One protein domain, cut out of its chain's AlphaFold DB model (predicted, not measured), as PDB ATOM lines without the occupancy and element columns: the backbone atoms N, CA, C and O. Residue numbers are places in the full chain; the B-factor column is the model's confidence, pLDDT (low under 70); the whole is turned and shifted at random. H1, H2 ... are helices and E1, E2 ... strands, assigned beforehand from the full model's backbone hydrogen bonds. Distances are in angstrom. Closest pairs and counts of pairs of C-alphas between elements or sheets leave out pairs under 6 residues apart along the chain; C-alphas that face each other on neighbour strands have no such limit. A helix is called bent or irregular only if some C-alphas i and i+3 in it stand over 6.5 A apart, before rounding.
ATOM      1  N   GLU A   8      31.818 -41.871  16.967       86.25
ATOM      2  CA  GLU A   8      33.058 -41.316  17.524       86.25
ATOM      3  C   GLU A   8      32.859 -40.742  18.935       86.25
ATOM      4  O   GLU A   8      33.654 -41.015  19.830       86.25
ATOM      5  N   LEU A   9      31.772 -39.995  19.169       85.94
ATOM      6  CA  LEU A   9      31.458 -39.446  20.488       85.94
ATOM      7  C   LEU A   9      31.114 -40.545  21.495       85.94
ATOM      8  O   LEU A   9      31.585 -40.500  22.632       85.94
ATOM      9  N   TYR A  10      30.293 -41.518  21.099       89.00
ATOM     10  CA  TYR A  10      29.890 -42.617  21.978       89.00
ATOM     11  C   TYR A  10      31.098 -43.469  22.379       89.00
ATOM     12  O   TYR A  10      31.284 -43.745  23.562       89.00
ATOM     13  N   GLU A  11      31.941 -43.835  21.415       92.06
ATOM     14  CA  GLU A  11      33.149 -44.629  21.640       92.06
ATOM     15  C   GLU A  11      34.176 -43.875  22.488       92.06
ATOM     16  O   GLU A  11      34.688 -44.433  23.459       92.06
ATOM     17  N   ALA A  12      34.440 -42.598  22.182       93.06
ATOM     18  CA  ALA A  12      35.375 -41.780  22.954       93.06
ATOM     19  C   ALA A  12      34.924 -41.625  24.411       93.06
ATOM     20  O   ALA A  12      35.729 -41.791  25.328       93.06
ATOM     21  N   THR A  13      33.630 -41.367  24.625       92.19
ATOM     22  CA  THR A  13      33.046 -41.208  25.962       92.19
ATOM     23  C   THR A  13      33.085 -42.515  26.751       92.19
ATOM     24  O   THR A  13      33.473 -42.526  27.918       92.19
ATOM     25  N   GLU A  14      32.707 -43.634  26.130       95.00
ATOM     26  CA  GLU A  14      32.720 -44.938  26.798       95.00
ATOM     27  C   GLU A  14      34.145 -45.381  27.137       95.00
ATOM     28  O   GLU A  14      34.382 -45.931  28.216       95.00
ATOM     29  N   LYS A  15      35.109 -45.094  26.255       97.44
ATOM     30  CA  LYS A  15      36.526 -45.355  26.503       97.44
ATOM     31  C   LYS A  15      37.024 -44.590  27.731       97.44
ATOM     32  O   LYS A  15      37.494 -45.224  28.673       97.44
ATOM     33  N   VAL A  16      36.867 -43.263  27.764       97.81
ATOM     34  CA  VAL A  16      37.337 -42.459  28.908       97.81
ATOM     35  C   VAL A  16      36.596 -42.823  30.196       97.81
ATOM     36  O   VAL A  16      37.207 -42.877  31.260       97.81
ATOM     37  N   ARG A  17      35.299 -43.160  30.127       97.38
ATOM     38  CA  ARG A  17      34.533 -43.627  31.291       97.38
ATOM     39  C   ARG A  17      35.137 -44.900  31.885       97.38
ATOM     40  O   ARG A  17      35.269 -44.988  33.102       97.38
ATOM     41  N   ARG A  18      35.520 -45.873  31.047       97.69
ATOM     42  CA  ARG A  18      36.183 -47.112  31.499       97.69
ATOM     43  C   ARG A  18      37.550 -46.840  32.111       97.69
ATOM     44  O   ARG A  18      37.818 -47.353  33.190       97.69
ATOM     45  N   GLU A  19      38.355 -45.995  31.473       98.12
ATOM     46  CA  GLU A  19      39.665 -45.591  31.999       98.12
ATOM     47  C   GLU A  19      39.535 -44.936  33.384       98.12
ATOM     48  O   GLU A  19      40.283 -45.269  34.299       98.12
ATOM     49  N   GLN A  20      38.552 -44.047  33.576       98.19
ATOM     50  CA  GLN A  20      38.309 -43.426  34.883       98.19
ATOM     51  C   GLN A  20      37.741 -44.407  35.917       98.19
ATOM     52  O   GLN A  20      38.102 -44.325  37.089       98.19
ATOM     53  N   GLN A  21      36.883 -45.346  35.506       97.00
ATOM     54  CA  GLN A  21      36.362 -46.390  36.393       97.00
ATOM     55  C   GLN A  21      37.491 -47.296  36.905       97.00
ATOM     56  O   GLN A  21      37.494 -47.673  38.072       97.00
ATOM     57  N   GLU A  22      38.451 -47.638  36.047       97.75
ATOM     58  CA  GLU A  22      39.617 -48.444  36.414       97.75
ATOM     59  C   GLU A  22      40.587 -47.664  37.314       97.75
ATOM     60  O   GLU A  22      41.012 -48.172  38.356       97.75
ATOM     61  N   ALA A  23      40.868 -46.401  36.971       97.88
ATOM     62  CA  ALA A  23      41.742 -45.514  37.743       97.88
ATOM     63  C   ALA A  23      41.226 -45.208  39.162       97.88
ATOM     64  O   ALA A  23      42.003 -44.801  40.026       97.88
ATOM     65  N   LEU A  24      39.925 -45.385  39.396       97.69
ATOM     66  CA  LEU A  24      39.263 -45.200  40.688       97.69
ATOM     67  C   LEU A  24      38.668 -46.512  41.224       97.69
ATOM     68  O   LEU A  24      37.696 -46.497  41.978       97.69
ATOM     69  N   SER A  25      39.241 -47.656  40.847       97.12
ATOM     70  CA  SER A  25      38.791 -48.979  41.304       97.12
ATOM     71  C   SER A  25      38.906 -49.189  42.820       97.12
ATOM     72  O   SER A  25      38.233 -50.059  43.369       97.12
ATOM     73  N   ASP A  26      39.715 -48.378  43.506       97.88
ATOM     74  CA  ASP A  26      39.841 -48.344  44.964       97.88
ATOM     75  C   ASP A  26      38.728 -47.545  45.668       97.88
ATOM     76  O   ASP A  26      38.576 -47.645  46.888       97.88
ATOM     77  N   VAL A  27      37.936 -46.760  44.928       98.19
ATOM     78  CA  VAL A  27      36.849 -45.951  45.492       98.19
ATOM     79  C   VAL A  27      35.638 -46.840  45.775       98.19
ATOM     80  O   VAL A  27      34.977 -47.363  44.876       98.19
ATOM     81  N   GLU A  28      35.319 -46.998  47.060       97.94
ATOM     82  CA  GLU A  28      34.221 -47.855  47.500       97.94
ATOM     83  C   GLU A  28      32.864 -47.357  46.972       97.94
ATOM     84  O   GLU A  28      32.451 -46.217  47.213       97.94
ATOM     85  N   GLY A  29      32.144 -48.250  46.290       96.50
ATOM     86  CA  GLY A  29      30.809 -47.978  45.760       96.50
ATOM     87  C   GLY A  29      30.788 -47.095  44.512       96.50
ATOM     88  O   GLY A  29      29.721 -46.580  44.191       96.50
ATOM     89  N   LEU A  30      31.923 -46.907  43.825       97.62
ATOM     90  CA  LEU A  30      31.982 -46.066  42.634       97.62
ATOM     91  C   LEU A  30      31.129 -46.613  41.483       97.62
ATOM     92  O   LEU A  30      31.407 -47.687  40.943       97.62
ATOM     93  N   VAL A  31      30.184 -45.800  41.016       95.88
ATOM     94  CA  VAL A  31      29.435 -46.035  39.778       95.88
ATOM     95  C   VAL A  31      29.531 -44.798  38.891       95.88
ATOM     96  O   VAL A  31      28.933 -43.773  39.200       95.88
ATOM     97  N   LEU A  32      30.259 -44.891  37.774       94.81
ATOM     98  CA  LEU A  32      30.282 -43.845  36.747       94.81
ATOM     99  C   LEU A  32      29.204 -44.103  35.689       94.81
ATOM    100  O   LEU A  32      29.288 -45.068  34.922       94.81
ATOM    101  N   THR A  33      28.228 -43.198  35.610       91.25
ATOM    102  CA  THR A  33      27.095 -43.272  34.681       91.25
ATOM    103  C   THR A  33      27.180 -42.163  33.640       91.25
ATOM    104  O   THR A  33      27.340 -40.989  33.970       91.25
ATOM    105  N   THR A  34      27.031 -42.519  32.365       88.69
ATOM    106  CA  THR A  34      26.960 -41.570  31.246       88.69
ATOM    107  C   THR A  34      25.643 -41.732  30.504       88.69
ATOM    108  O   THR A  34      25.274 -42.845  30.133       88.69
ATOM    109  N   VAL A  35      24.943 -40.627  30.263       84.88
ATOM    110  CA  VAL A  35      23.623 -40.607  29.632       84.88
ATOM    111  C   VAL A  35      23.647 -39.670  28.432       84.88
ATOM    112  O   VAL A  35      23.971 -38.489  28.552       84.88
ATOM    113  N   PHE A  36      23.242 -40.197  27.280       82.81
ATOM    114  CA  PHE A  36      22.935 -39.402  26.097       82.81
ATOM    115  C   PHE A  36      21.447 -39.046  26.115       82.81
ATOM    116  O   PHE A  36      20.591 -39.928  26.182       82.81
ATOM    117  N   GLN A  37      21.146 -37.749  26.102       74.19
ATOM    118  CA  GLN A  37      19.805 -37.200  26.285       74.19
ATOM    119  C   GLN A  37      19.284 -36.604  24.972       74.19
ATOM    120  O   GLN A  37      19.564 -35.441  24.662       74.19
ATOM    121  N   PRO A  38      18.530 -37.379  24.181       70.56
ATOM    122  CA  PRO A  38      17.886 -36.866  22.981       70.56
ATOM    123  C   PRO A  38      16.885 -35.755  23.216       70.56
ATOM    124  O   PRO A  38      16.028 -35.873  24.089       70.56
ATOM    125  N   MET A  39      16.865 -34.768  22.318       67.50
ATOM    126  CA  MET A  39      15.734 -33.846  22.194       67.50
ATOM    127  C   MET A  39      15.284 -33.700  20.735       67.50
ATOM    128  O   MET A  39      16.033 -33.322  19.844       67.50
ATOM    129  N   SER A  40      14.015 -33.973  20.458       67.81
ATOM    130  CA  SER A  40      13.510 -33.940  19.082       67.81
ATOM    131  C   SER A  40      13.604 -32.539  18.458       67.81
ATOM    132  O   SER A  40      13.106 -31.565  19.026       67.81
ATOM    133  N   SER A  41      14.132 -32.440  17.231       69.31
ATOM    134  CA  SER A  41      14.046 -31.197  16.445       69.31
ATOM    135  C   SER A  41      12.610 -30.763  16.199       69.31
ATOM    136  O   SER A  41      12.354 -29.570  16.083       69.31
ATOM    137  N   LEU A  42      11.661 -31.701  16.127       72.12
ATOM    138  CA  LEU A  42      10.245 -31.370  15.969       72.12
ATOM    139  C   LEU A  42       9.706 -30.657  17.210       72.12
ATOM    140  O   LEU A  42       8.964 -29.690  17.066       72.12
ATOM    141  N   ALA A  43      10.125 -31.082  18.406       72.31
ATOM    142  CA  ALA A  43       9.749 -30.411  19.647       72.31
ATOM    143  C   ALA A  43      10.296 -28.976  19.681       72.31
ATOM    144  O   ALA A  43       9.562 -28.046  20.006       72.31
ATOM    145  N   MET A  44      11.551 -28.775  19.261       76.06
ATOM    146  CA  MET A  44      12.152 -27.438  19.188       76.06
ATOM    147  C   MET A  44      11.486 -26.562  18.114       76.06
ATOM    148  O   MET A  44      11.129 -25.420  18.391       76.06
ATOM    149  N   LYS A  45      11.225 -27.107  16.914       77.81
ATOM    150  CA  LYS A  45      10.482 -26.414  15.841       77.81
ATOM    151  C   LYS A  45       9.088 -25.994  16.286       77.81
ATOM    152  O   LYS A  45       8.648 -24.901  15.943       77.81
ATOM    153  N   GLN A  46       8.384 -26.856  17.013       82.19
ATOM    154  CA  GLN A  46       7.052 -26.531  17.502       82.19
ATOM    155  C   GLN A  46       7.117 -25.452  18.588       82.19
ATOM    156  O   GLN A  46       6.389 -24.474  18.486       82.19
ATOM    157  N   SER A  47       8.057 -25.550  19.535       81.31
ATOM    158  CA  SER A  47       8.268 -24.514  20.554       81.31
ATOM    159  C   SER A  47       8.525 -23.133  19.944       81.31
ATOM    160  O   SER A  47       7.995 -22.143  20.439       81.31
ATOM    161  N   GLN A  48       9.281 -23.045  18.843       81.81
ATOM    162  CA  GLN A  48       9.541 -21.771  18.161       81.81
ATOM    163  C   GLN A  48       8.278 -21.106  17.593       81.81
ATOM    164  O   GLN A  48       8.216 -19.878  17.563       81.81
ATOM    165  N   LYS A  49       7.256 -21.876  17.190       84.56
ATOM    166  CA  LYS A  49       5.974 -21.312  16.727       84.56
ATOM    167  C   LYS A  49       5.193 -20.633  17.852       84.56
ATOM    168  O   LYS A  49       4.463 -19.686  17.589       84.56
ATOM    169  N   ASP A  50       5.410 -21.079  19.086       82.94
ATOM    170  CA  ASP A  50       4.692 -20.624  20.278       82.94
ATOM    171  C   ASP A  50       5.530 -19.630  21.118       82.94
ATOM    172  O   ASP A  50       5.336 -19.486  22.324       82.94
ATOM    173  N   GLY A  51       6.481 -18.924  20.486       77.94
ATOM    174  CA  GLY A  51       7.320 -17.901  21.131       77.94
ATOM    175  C   GLY A  51       8.669 -18.396  21.667       77.94
ATOM    176  O   GLY A  51       9.405 -17.618  22.281       77.94
ATOM    177  N   GLY A  52       9.016 -19.658  21.402       76.62
ATOM    178  CA  GLY A  52      10.302 -20.264  21.735       76.62
ATOM    179  C   GLY A  52      10.419 -20.740  23.183       76.62
ATOM    180  O   GLY A  52       9.463 -20.754  23.954       76.62
ATOM    181  N   THR A  53      11.632 -21.149  23.551       74.75
ATOM    182  CA  THR A  53      11.986 -21.594  24.903       74.75
ATOM    183  C   THR A  53      13.010 -20.639  25.517       74.75
ATOM    184  O   THR A  53      13.914 -20.190  24.806       74.75
ATOM    185  N   PRO A  54      12.943 -20.348  26.834       71.69
ATOM    186  CA  PRO A  54      13.952 -19.527  27.512       71.69
ATOM    187  C   PRO A  54      15.360 -20.148  27.494       71.69
ATOM    188  O   PRO A  54      16.320 -19.493  27.885       71.69
ATOM    189  N   LEU A  55      15.480 -21.403  27.054       72.38
ATOM    190  CA  LEU A  55      16.730 -22.154  26.960       72.38
ATOM    191  C   LEU A  55      17.588 -21.770  25.741       72.38
ATOM    192  O   LEU A  55      18.738 -22.189  25.666       72.38
ATOM    193  N   GLY A  56      17.045 -21.010  24.780       67.81
ATOM    194  CA  GLY A  56      17.793 -20.571  23.592       67.81
ATOM    195  C   GLY A  56      18.182 -21.688  22.630       67.81
ATOM    196  O   GLY A  56      19.178 -21.576  21.922       67.81
ATOM    197  N   LEU A  57      17.420 -22.781  22.619       67.88
ATOM    198  CA  LEU A  57      17.709 -23.934  21.775       67.88
ATOM    199  C   LEU A  57      17.263 -23.693  20.328       67.88
ATOM    200  O   LEU A  57      16.099 -23.380  20.060       67.88
ATOM    201  N   ASP A  58      18.182 -23.923  19.392       64.94
ATOM    202  CA  ASP A  58      17.867 -23.958  17.967       64.94
ATOM    203  C   ASP A  58      17.006 -25.182  17.624       64.94
ATOM    204  O   ASP A  58      17.169 -26.273  18.178       64.94
ATOM    205  N   ALA A  59      16.169 -25.031  16.599       58.38
ATOM    206  CA  ALA A  59      15.378 -26.084  15.968       58.38
ATOM    207  C   ALA A  59      16.201 -27.088  15.126       58.38
ATOM    208  O   ALA A  59      15.757 -27.567  14.078       58.38
ATOM    209  N   VAL A  60      17.403 -27.422  15.589       56.00
ATOM    210  CA  VAL A  60      18.257 -28.455  14.994       56.00
ATOM    211  C   VAL A  60      17.930 -29.822  15.585       56.00
ATOM    212  O   VAL A  60      17.378 -29.924  16.680       56.00
ATOM    213  N   GLY A  61      18.235 -30.895  14.846       50.34
ATOM    214  CA  GLY A  61      18.157 -32.256  15.382       50.34
ATOM    215  C   GLY A  61      18.969 -32.338  16.660       50.34
ATOM    216  O   GLY A  61      20.162 -32.069  16.621       50.34
ATOM    217  N   GLN A  62      18.348 -32.692  17.782       55.16
ATOM    218  CA  GLN A  62      19.097 -33.159  18.935       55.16
ATOM    219  C   GLN A  62      18.813 -34.651  19.082       55.16
ATOM    220  O   GLN A  62      17.712 -35.159  18.869       55.16
ATOM    221  N   GLN A  63      19.866 -35.428  19.190       49.72
ATOM    222  CA  GLN A  63      19.817 -36.806  18.736       49.72
ATOM    223  C   GLN A  63      19.115 -37.764  19.701       49.72
ATOM    224  O   GLN A  63      19.703 -38.005  20.742       49.72
ATOM    225  N   CYS A  64      17.974 -38.369  19.297       33.09
ATOM    226  CA  CYS A  64      17.758 -39.839  19.194       33.09
ATOM    227  C   CYS A  64      16.707 -40.193  18.120       33.09
ATOM    228  O   CYS A  64      15.575 -39.719  18.144       33.09
ATOM    229  N   MET A  65      17.153 -41.055  17.201       26.06
ATOM    230  CA  MET A  65      16.511 -42.162  16.467       26.06
ATOM    231  C   MET A  65      14.999 -42.164  16.132       26.06
ATOM    232  O   MET A  65      14.167 -42.297  17.015       26.06
ATOM    233  N   PHE A  66      14.701 -42.230  14.820       25.66
ATOM    234  CA  PHE A  66      13.738 -43.138  14.135       25.66
ATOM    235  C   PHE A  66      14.105 -43.219  12.632       25.66
ATOM    236  O   PHE A  66      14.578 -42.213  12.098       25.66
ATOM    237  N   PRO A  67      13.968 -44.360  11.923       38.94
ATOM    238  CA  PRO A  67      14.629 -44.577  10.638       38.94
ATOM    239  C   PRO A  67      13.778 -44.120   9.445       38.94
ATOM    240  O   PRO A  67      12.628 -44.513   9.298       38.94
ATOM    241  N   SER A  68      14.366 -43.318   8.557       28.80
ATOM    242  CA  SER A  68      14.286 -43.482   7.093       28.80
ATOM    243  C   SER A  68      15.026 -42.335   6.390       28.80
ATOM    244  O   SER A  68      14.706 -41.161   6.533       28.80
ATOM    245  N   LEU A  69      16.115 -42.748   5.741       28.86
ATOM    246  CA  LEU A  69      16.577 -42.412   4.396       28.86
ATOM    247  C   LEU A  69      16.721 -40.934   3.910       28.86
ATOM    248  O   LEU A  69      15.809 -40.120   3.951       28.86
ATOM    249  N   TRP A  70      17.913 -40.711   3.329       30.52
ATOM    250  CA  TRP A  70      18.404 -39.657   2.415       30.52
ATOM    251  C   TRP A  70      18.699 -38.233   2.946       30.52
ATOM    252  O   TRP A  70      17.842 -37.530   3.463       30.52
ATOM    253  N   TYR A  71      19.970 -37.840   2.749       30.78
ATOM    254  CA  TYR A  71      20.559 -36.490   2.680       30.78
ATOM    255  C   TYR A  71      20.074 -35.406   3.666       30.78
ATOM    256  O   TYR A  71      19.323 -34.516   3.290       30.78
ATOM    257  N   ALA A  72      20.685 -35.344   4.857       31.69
ATOM    258  CA  ALA A  72      21.142 -34.051   5.378       31.69
ATOM    259  C   ALA A  72      22.349 -34.166   6.292       31.69
ATOM    260  O   ALA A  72      22.406 -34.970   7.220       31.69
ATOM    261  N   ARG A  73      23.281 -33.263   6.022       36.47
ATOM    262  CA  ARG A  73      24.469 -32.945   6.799       36.47
ATOM    263  C   ARG A  73      24.163 -31.834   7.820       36.47
ATOM    264  O   ARG A  73      25.019 -31.007   8.104       36.47
ATOM    265  N   GLU A  74      22.929 -31.781   8.323       42.19
ATOM    266  CA  GLU A  74      22.523 -30.813   9.341       42.19
ATOM    267  C   GLU A  74      22.822 -31.411  10.715       42.19
ATOM    268  O   GLU A  74      22.253 -32.421  11.130       42.19
ATOM    269  N   THR A  75      23.824 -30.821  11.353       48.53
ATOM    270  CA  THR A  75      24.492 -31.249  12.581       48.53
ATOM    271  C   THR A  75      23.501 -31.602  13.683       48.53
ATOM    272  O   THR A  75      22.758 -30.735  14.154       48.53
ATOM    273  N   ASN A  76      23.511 -32.862  14.119       52.16
ATOM    274  CA  ASN A  76      22.740 -33.257  15.285       52.16
ATOM    275  C   ASN A  76      23.506 -32.867  16.541       52.16
ATOM    276  O   ASN A  76      24.616 -33.339  16.760       52.16
ATOM    277  N   LYS A  77      22.911 -31.991  17.339       59.03
ATOM    278  CA  LYS A  77      23.479 -31.461  18.574       59.03
ATOM    279  C   LYS A  77      23.125 -32.414  19.734       59.03
ATOM    280  O   LYS A  77      21.972 -32.805  19.852       59.03
ATOM    281  N   ILE A  78      24.074 -32.879  20.549       59.44
ATOM    282  CA  ILE A  78      23.831 -33.988  21.508       59.44
ATOM    283  C   ILE A  78      23.793 -33.476  22.955       59.44
ATOM    284  O   ILE A  78      24.716 -32.794  23.389       59.44
ATOM    285  N   GLY A  79      22.744 -33.828  23.711       70.38
ATOM    286  CA  GLY A  79      22.715 -33.660  25.166       70.38
ATOM    287  C   GLY A  79      23.503 -34.780  25.846       70.38
ATOM    288  O   GLY A  79      23.265 -35.956  25.564       70.38
ATOM    289  N   PHE A  80      24.437 -34.430  26.729       83.06
ATOM    290  CA  PHE A  80      25.296 -35.380  27.435       83.06
ATOM    291  C   PHE A  80      25.328 -35.079  28.933       83.06
ATOM    292  O   PHE A  80      25.446 -33.923  29.340       83.06
ATOM    293  N   LEU A  81      25.239 -36.131  29.742       85.31
ATOM    294  CA  LEU A  81      25.308 -36.077  31.195       85.31
ATOM    295  C   LEU A  81      26.257 -37.165  31.691       85.31
ATOM    296  O   LEU A  81      26.106 -38.329  31.325       85.31
ATOM    297  N   SER A  82      27.197 -36.802  32.560       87.94
ATOM    298  CA  SER A  82      28.004 -37.755  33.320       87.94
ATOM    299  C   SER A  82      27.784 -37.524  34.811       87.94
ATOM    300  O   SER A  82      27.779 -36.384  35.273       87.94
ATOM    301  N   MET A  83      27.548 -38.608  35.543       91.19
ATOM    302  CA  MET A  83      27.286 -38.618  36.977       91.19
ATOM    303  C   MET A  83      28.100 -39.724  37.639       91.19
ATOM    304  O   MET A  83      28.479 -40.702  36.990       91.19
ATOM    305  N   ALA A  84      28.342 -39.561  38.934       93.94
ATOM    306  CA  ALA A  84      29.028 -40.542  39.748       93.94
ATOM    307  C   ALA A  84      28.311 -40.715  41.084       93.94
ATOM    308  O   ALA A  84      27.946 -39.721  41.711       93.94
ATOM    309  N   ASP A  85      28.191 -41.960  41.522       94.69
ATOM    310  CA  ASP A  85      27.807 -42.328  42.882       94.69
ATOM    311  C   ASP A  85      29.025 -42.940  43.580       94.69
ATOM    312  O   ASP A  85      29.781 -43.682  42.953       94.69
ATOM    313  N   TRP A  86      29.252 -42.603  44.849       97.38
ATOM    314  CA  TRP A  86      30.353 -43.136  45.661       97.38
ATOM    315  C   TRP A  86      30.022 -43.023  47.156       97.38
ATOM    316  O   TRP A  86      29.113 -42.289  47.547       97.38
ATOM    317  N   LYS A  87      30.744 -43.759  48.011       97.44
ATOM    318  CA  LYS A  87      30.366 -43.904  49.427       97.44
ATOM    319  C   LYS A  87      30.928 -42.832  50.366       97.44
ATOM    320  O   LYS A  87      30.246 -42.439  51.310       97.44
ATOM    321  N   HIS A  88      32.168 -42.387  50.154       97.06
ATOM    322  CA  HIS A  88      32.895 -41.572  51.138       97.06
ATOM    323  C   HIS A  88      33.243 -40.178  50.615       97.06
ATOM    324  O   HIS A  88      33.861 -40.031  49.567       97.06
ATOM    325  N   ALA A  89      32.946 -39.136  51.396       96.12
ATOM    326  CA  ALA A  89      33.208 -37.743  51.009       96.12
ATOM    327  C   ALA A  89      34.693 -37.434  50.723       96.12
ATOM    328  O   ALA A  89      34.990 -36.562  49.914       96.12
ATOM    329  N   LYS A  90      35.632 -38.175  51.333       97.06
ATOM    330  CA  LYS A  90      37.083 -38.020  51.100       97.06
ATOM    331  C   LYS A  90      37.497 -38.233  49.636       97.06
ATOM    332  O   LYS A  90      38.551 -37.755  49.235       97.06
ATOM    333  N   ASP A  91      36.682 -38.954  48.866       97.31
ATOM    334  CA  ASP A  91      36.949 -39.268  47.464       97.31
ATOM    335  C   ASP A  91      36.325 -38.233  46.502       97.31
ATOM    336  O   ASP A  91      36.520 -38.345  45.293       97.31
ATOM    337  N   GLU A  92      35.615 -37.206  47.011       94.75
ATOM    338  CA  GLU A  92      34.875 -36.224  46.192       94.75
ATOM    339  C   GLU A  92      35.755 -35.581  45.114       94.75
ATOM    340  O   GLU A  92      35.366 -35.561  43.948       94.75
ATOM    341  N   ASP A  93      36.944 -35.090  45.471       95.81
ATOM    342  CA  ASP A  93      37.814 -34.390  44.517       95.81
ATOM    343  C   ASP A  93      38.280 -35.316  43.383       95.81
ATOM    344  O   ASP A  93      38.211 -34.943  42.210       95.81
ATOM    345  N   ARG A  94      38.665 -36.558  43.715       96.88
ATOM    346  CA  ARG A  94      39.096 -37.573  42.736       96.88
ATOM    347  C   ARG A  94      37.958 -37.950  41.788       96.88
ATOM    348  O   ARG A  94      38.149 -37.997  40.574       96.88
ATOM    349  N   VAL A  95      36.766 -38.189  42.337       96.56
ATOM    350  CA  VAL A  95      35.577 -38.567  41.561       96.56
ATOM    351  C   VAL A  95      35.119 -37.413  40.666       96.56
ATOM    352  O   VAL A  95      34.811 -37.621  39.491       96.56
ATOM    353  N   ARG A  96      35.123 -36.175  41.174       93.19
ATOM    354  CA  ARG A  96      34.786 -34.983  40.383       93.19
ATOM    355  C   ARG A  96      35.759 -34.758  39.235       93.19
ATOM    356  O   ARG A  96      35.317 -34.433  38.135       93.19
ATOM    357  N   GLU A  97      37.056 -34.932  39.469       95.19
ATOM    358  CA  GLU A  97      38.063 -34.819  38.415       95.19
ATOM    359  C   GLU A  97      37.835 -35.866  37.315       95.19
ATOM    360  O   GLU A  97      37.879 -35.530  36.131       95.19
ATOM    361  N   ALA A  98      37.512 -37.107  37.688       96.19
ATOM    362  CA  ALA A  98      37.168 -38.163  36.739       96.19
ATOM    363  C   ALA A  98      35.931 -37.822  35.892       96.19
ATOM    364  O   ALA A  98      35.982 -37.910  34.665       96.19
ATOM    365  N   VAL A  99      34.836 -37.369  36.515       93.94
ATOM    366  CA  VAL A  99      33.625 -36.939  35.787       93.94
ATOM    367  C   VAL A  99      33.930 -35.759  34.861       93.94
ATOM    368  O   VAL A  99      33.491 -35.757  33.710       93.94
ATOM    369  N   ARG A 100      34.728 -34.783  35.315       91.94
ATOM    370  CA  ARG A 100      35.146 -33.650  34.477       91.94
ATOM    371  C   ARG A 100      35.939 -34.121  33.258       91.94
ATOM    372  O   ARG A 100      35.615 -33.697  32.156       91.94
ATOM    373  N   LYS A 101      36.897 -35.042  33.416       95.31
ATOM    374  CA  LYS A 101      37.651 -35.620  32.285       95.31
ATOM    375  C   LYS A 101      36.733 -36.274  31.251       95.31
ATOM    376  O   LYS A 101      36.936 -36.083  30.055       95.31
ATOM    377  N   ILE A 102      35.709 -37.004  31.699       94.12
ATOM    378  CA  ILE A 102      34.718 -37.617  30.800       94.12
ATOM    379  C   ILE A 102      33.964 -36.536  30.014       94.12
ATOM    380  O   ILE A 102      33.836 -36.638  28.794       94.12
ATOM    381  N   VAL A 103      33.489 -35.490  30.698       91.19
ATOM    382  CA  VAL A 103      32.779 -34.364  30.068       91.19
ATOM    383  C   VAL A 103      33.682 -33.600  29.097       91.19
ATOM    384  O   VAL A 103      33.235 -33.283  27.998       91.19
ATOM    385  N   ASP A 104      34.941 -33.348  29.448       91.50
ATOM    386  CA  ASP A 104      35.894 -32.619  28.606       91.50
ATOM    387  C   ASP A 104      36.203 -33.379  27.309       91.50
ATOM    388  O   ASP A 104      36.203 -32.784  26.228       91.50
ATOM    389  N   VAL A 105      36.402 -34.702  27.390       94.31
ATOM    390  CA  VAL A 105      36.564 -35.562  26.206       94.31
ATOM    391  C   VAL A 105      35.298 -35.542  25.354       94.31
ATOM    392  O   VAL A 105      35.385 -35.323  24.146       94.31
ATOM    393  N   ALA A 106      34.118 -35.692  25.964       90.25
ATOM    394  CA  ALA A 106      32.852 -35.644  25.240       90.25
ATOM    395  C   ALA A 106      32.643 -34.289  24.534       90.25
ATOM    396  O   ALA A 106      32.291 -34.253  23.354       90.25
ATOM    397  N   GLU A 107      32.908 -33.164  25.209       88.75
ATOM    398  CA  GLU A 107      32.833 -31.832  24.602       88.75
ATOM    399  C   GLU A 107      33.829 -31.678  23.443       88.75
ATOM    400  O   GLU A 107      33.465 -31.150  22.390       88.75
ATOM    401  N   ALA A 108      35.080 -32.115  23.617       90.50
ATOM    402  CA  ALA A 108      36.118 -32.010  22.595       90.50
ATOM    403  C   ALA A 108      35.767 -32.832  21.347       90.50
ATOM    404  O   ALA A 108      35.793 -32.297  20.235       90.50
ATOM    405  N   THR A 109      35.362 -34.092  21.523       89.88
ATOM    406  CA  THR A 109      34.942 -34.965  20.420       89.88
ATOM    407  C   THR A 109      33.686 -34.426  19.737       89.88
ATOM    408  O   THR A 109      33.631 -34.370  18.510       89.88
ATOM    409  N   ALA A 110      32.701 -33.931  20.494       84.81
ATOM    410  CA  ALA A 110      31.506 -33.323  19.911       84.81
ATOM    411  C   ALA A 110      31.835 -32.061  19.093       84.81
ATOM    412  O   ALA A 110      31.234 -31.845  18.039       84.81
ATOM    413  N   LYS A 111      32.790 -31.231  19.539       85.12
ATOM    414  CA  LYS A 111      33.251 -30.046  18.787       85.12
ATOM    415  C   LYS A 111      33.934 -30.457  17.483       85.12
ATOM    416  O   LYS A 111      33.611 -29.896  16.440       85.12
ATOM    417  N   GLN A 112      34.812 -31.461  17.529       85.94
ATOM    418  CA  GLN A 112      35.497 -31.998  16.347       85.94
ATOM    419  C   GLN A 112      34.519 -32.600  15.329       85.94
ATOM    420  O   GLN A 112      34.639 -32.344  14.134       85.94
ATOM    421  N   ALA A 113      33.503 -33.323  15.803       82.19
ATOM    422  CA  ALA A 113      32.475 -33.934  14.962       82.19
ATOM    423  C   ALA A 113      31.391 -32.946  14.480       82.19
ATOM    424  O   ALA A 113      30.456 -33.342  13.780       82.19
ATOM    425  N   GLY A 114      31.454 -31.667  14.880       78.38
ATOM    426  CA  GLY A 114      30.416 -30.674  14.583       78.38
ATOM    427  C   GLY A 114      29.064 -30.960  15.256       78.38
ATOM    428  O   GLY A 114      28.046 -30.410  14.848       78.38
ATOM    429  N   ALA A 115      29.036 -31.818  16.278       76.56
ATOM    430  CA  ALA A 115      27.846 -32.238  17.023       76.56
ATOM    431  C   ALA A 115      27.672 -31.488  18.360       76.56
ATOM    432  O   ALA A 115      26.762 -31.783  19.140       76.56
ATOM    433  N   TYR A 116      28.553 -30.530  18.659       79.69
ATOM    434  CA  TYR A 116      28.522 -29.784  19.913       79.69
ATOM    435  C   TYR A 116      27.333 -28.825  19.994       79.69
ATOM    436  O   TYR A 116      27.091 -28.002  19.106       79.69
ATOM    437  N   LEU A 117      26.626 -28.899  21.118       76.25
ATOM    438  CA  LEU A 117      25.622 -27.932  21.520       76.25
ATOM    439  C   LEU A 117      26.223 -27.026  22.602       76.25
ATOM    440  O   LEU A 117      26.477 -27.520  23.698       76.25
ATOM    441  N   PRO A 118      26.425 -25.717  22.352       79.12
ATOM    442  CA  PRO A 118      26.922 -24.775  23.359       79.12
ATOM    443  C   PRO A 118      25.830 -24.394  24.379       79.12
ATOM    444  O   PRO A 118      25.605 -23.222  24.656       79.12
ATOM    445  N   TYR A 119      25.136 -25.393  24.922       82.38
ATOM    446  CA  TYR A 119      24.048 -25.280  25.887       82.38
ATOM    447  C   TYR A 119      24.352 -26.166  27.091       82.38
ATOM    448  O   TYR A 119      24.851 -27.282  26.951       82.38
ATOM    449  N   ARG A 120      23.994 -25.693  28.279       85.56
ATOM    450  CA  ARG A 120      24.131 -26.421  29.536       85.56
ATOM    451  C   ARG A 120      22.813 -26.374  30.284       85.56
ATOM    452  O   ARG A 120      22.287 -25.301  30.572       85.56
TER     453      ARG A 120
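AT A GLANCE: This is residues 8 to 120 of the 179 residues of a protein of Aspergillus kawachii (UniProt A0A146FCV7). A narrow ribbon of two antiparallel strands, E1 and E2, has two long helices, H1 and H3, side by side over one face, running opposite ways, while no named element covers the other face. Beyond one end of this slab lie the small helix H2 and a long loop, of which residues 66 to 73 stick out free. The printed part has 113 residues with three named helices and two named strands, in the order H1, E1, H2, E2, H3, and the class is mixed, helices and strands. The whole is loose, with a radius of gyration of the C-alphas of 16.9 A, and elongated, spanning 50 by 30 by 22 A.

IN THESE COORDINATES: Strand E1 is residues 31 to 37, 18.8 A from first to last C-alpha, and strand E2 is residues 79 to 85, 20.4 A long. Helix H3, residues 89 to 112, is the longest helix at 35.2 A, from C-alpha 89 at (33.208, -37.743, 51.009) to C-alpha 112 at (35.497, -31.998, 16.347). It is irregular: C-alphas 90 and 93 are 7.6 A apart. Helix H1, residues 8 to 23, begins with C-alpha 8 at (33.058, -41.316, 17.524) and measures 22.4 A. Helix H2, residues 41 to 49, measures 12.8 A.

HOW THE PARTS SIT: E1 and E2 are antiparallel neighbours, with 163 degrees between their directions. N 33 and O 83 are within hydrogen-bond range at 2.9 A, and so are N 37 and O 79 at 2.8 A. H3 comes closest to E2 at the C-alphas of Ser 82 and Val 99, 6.2 A apart. H1 comes closest to E1 at the C-alphas of Gln 21 and Leu 32, 6.6 A apart. H1 and H3 touch, at a shallow tilt of 20 degrees, opposite ways; their closest C-alphas, those of Thr 13 and Ala 106, are 5.6 A apart. H2 is apart from both H1 and H3. In H1 every O i to N i+4 pair is within hydrogen-bond range; in H2 4 of 5 are, and in H3 18 of 20.

THE WHOLE: The C-alphas farthest apart, those of Trp 70 and Lys 90, are 52.2 A from each other. The printed part has no cut. The link from H2 to E2, residues 50 to 78, is long; the links from E1 to H2 and from E2 to H3 are tight, and that from H1 to E1 is short. The mean pLDDT of the printed part is 79.4, and residues 39 to 41 and 56 to 78 are under 70.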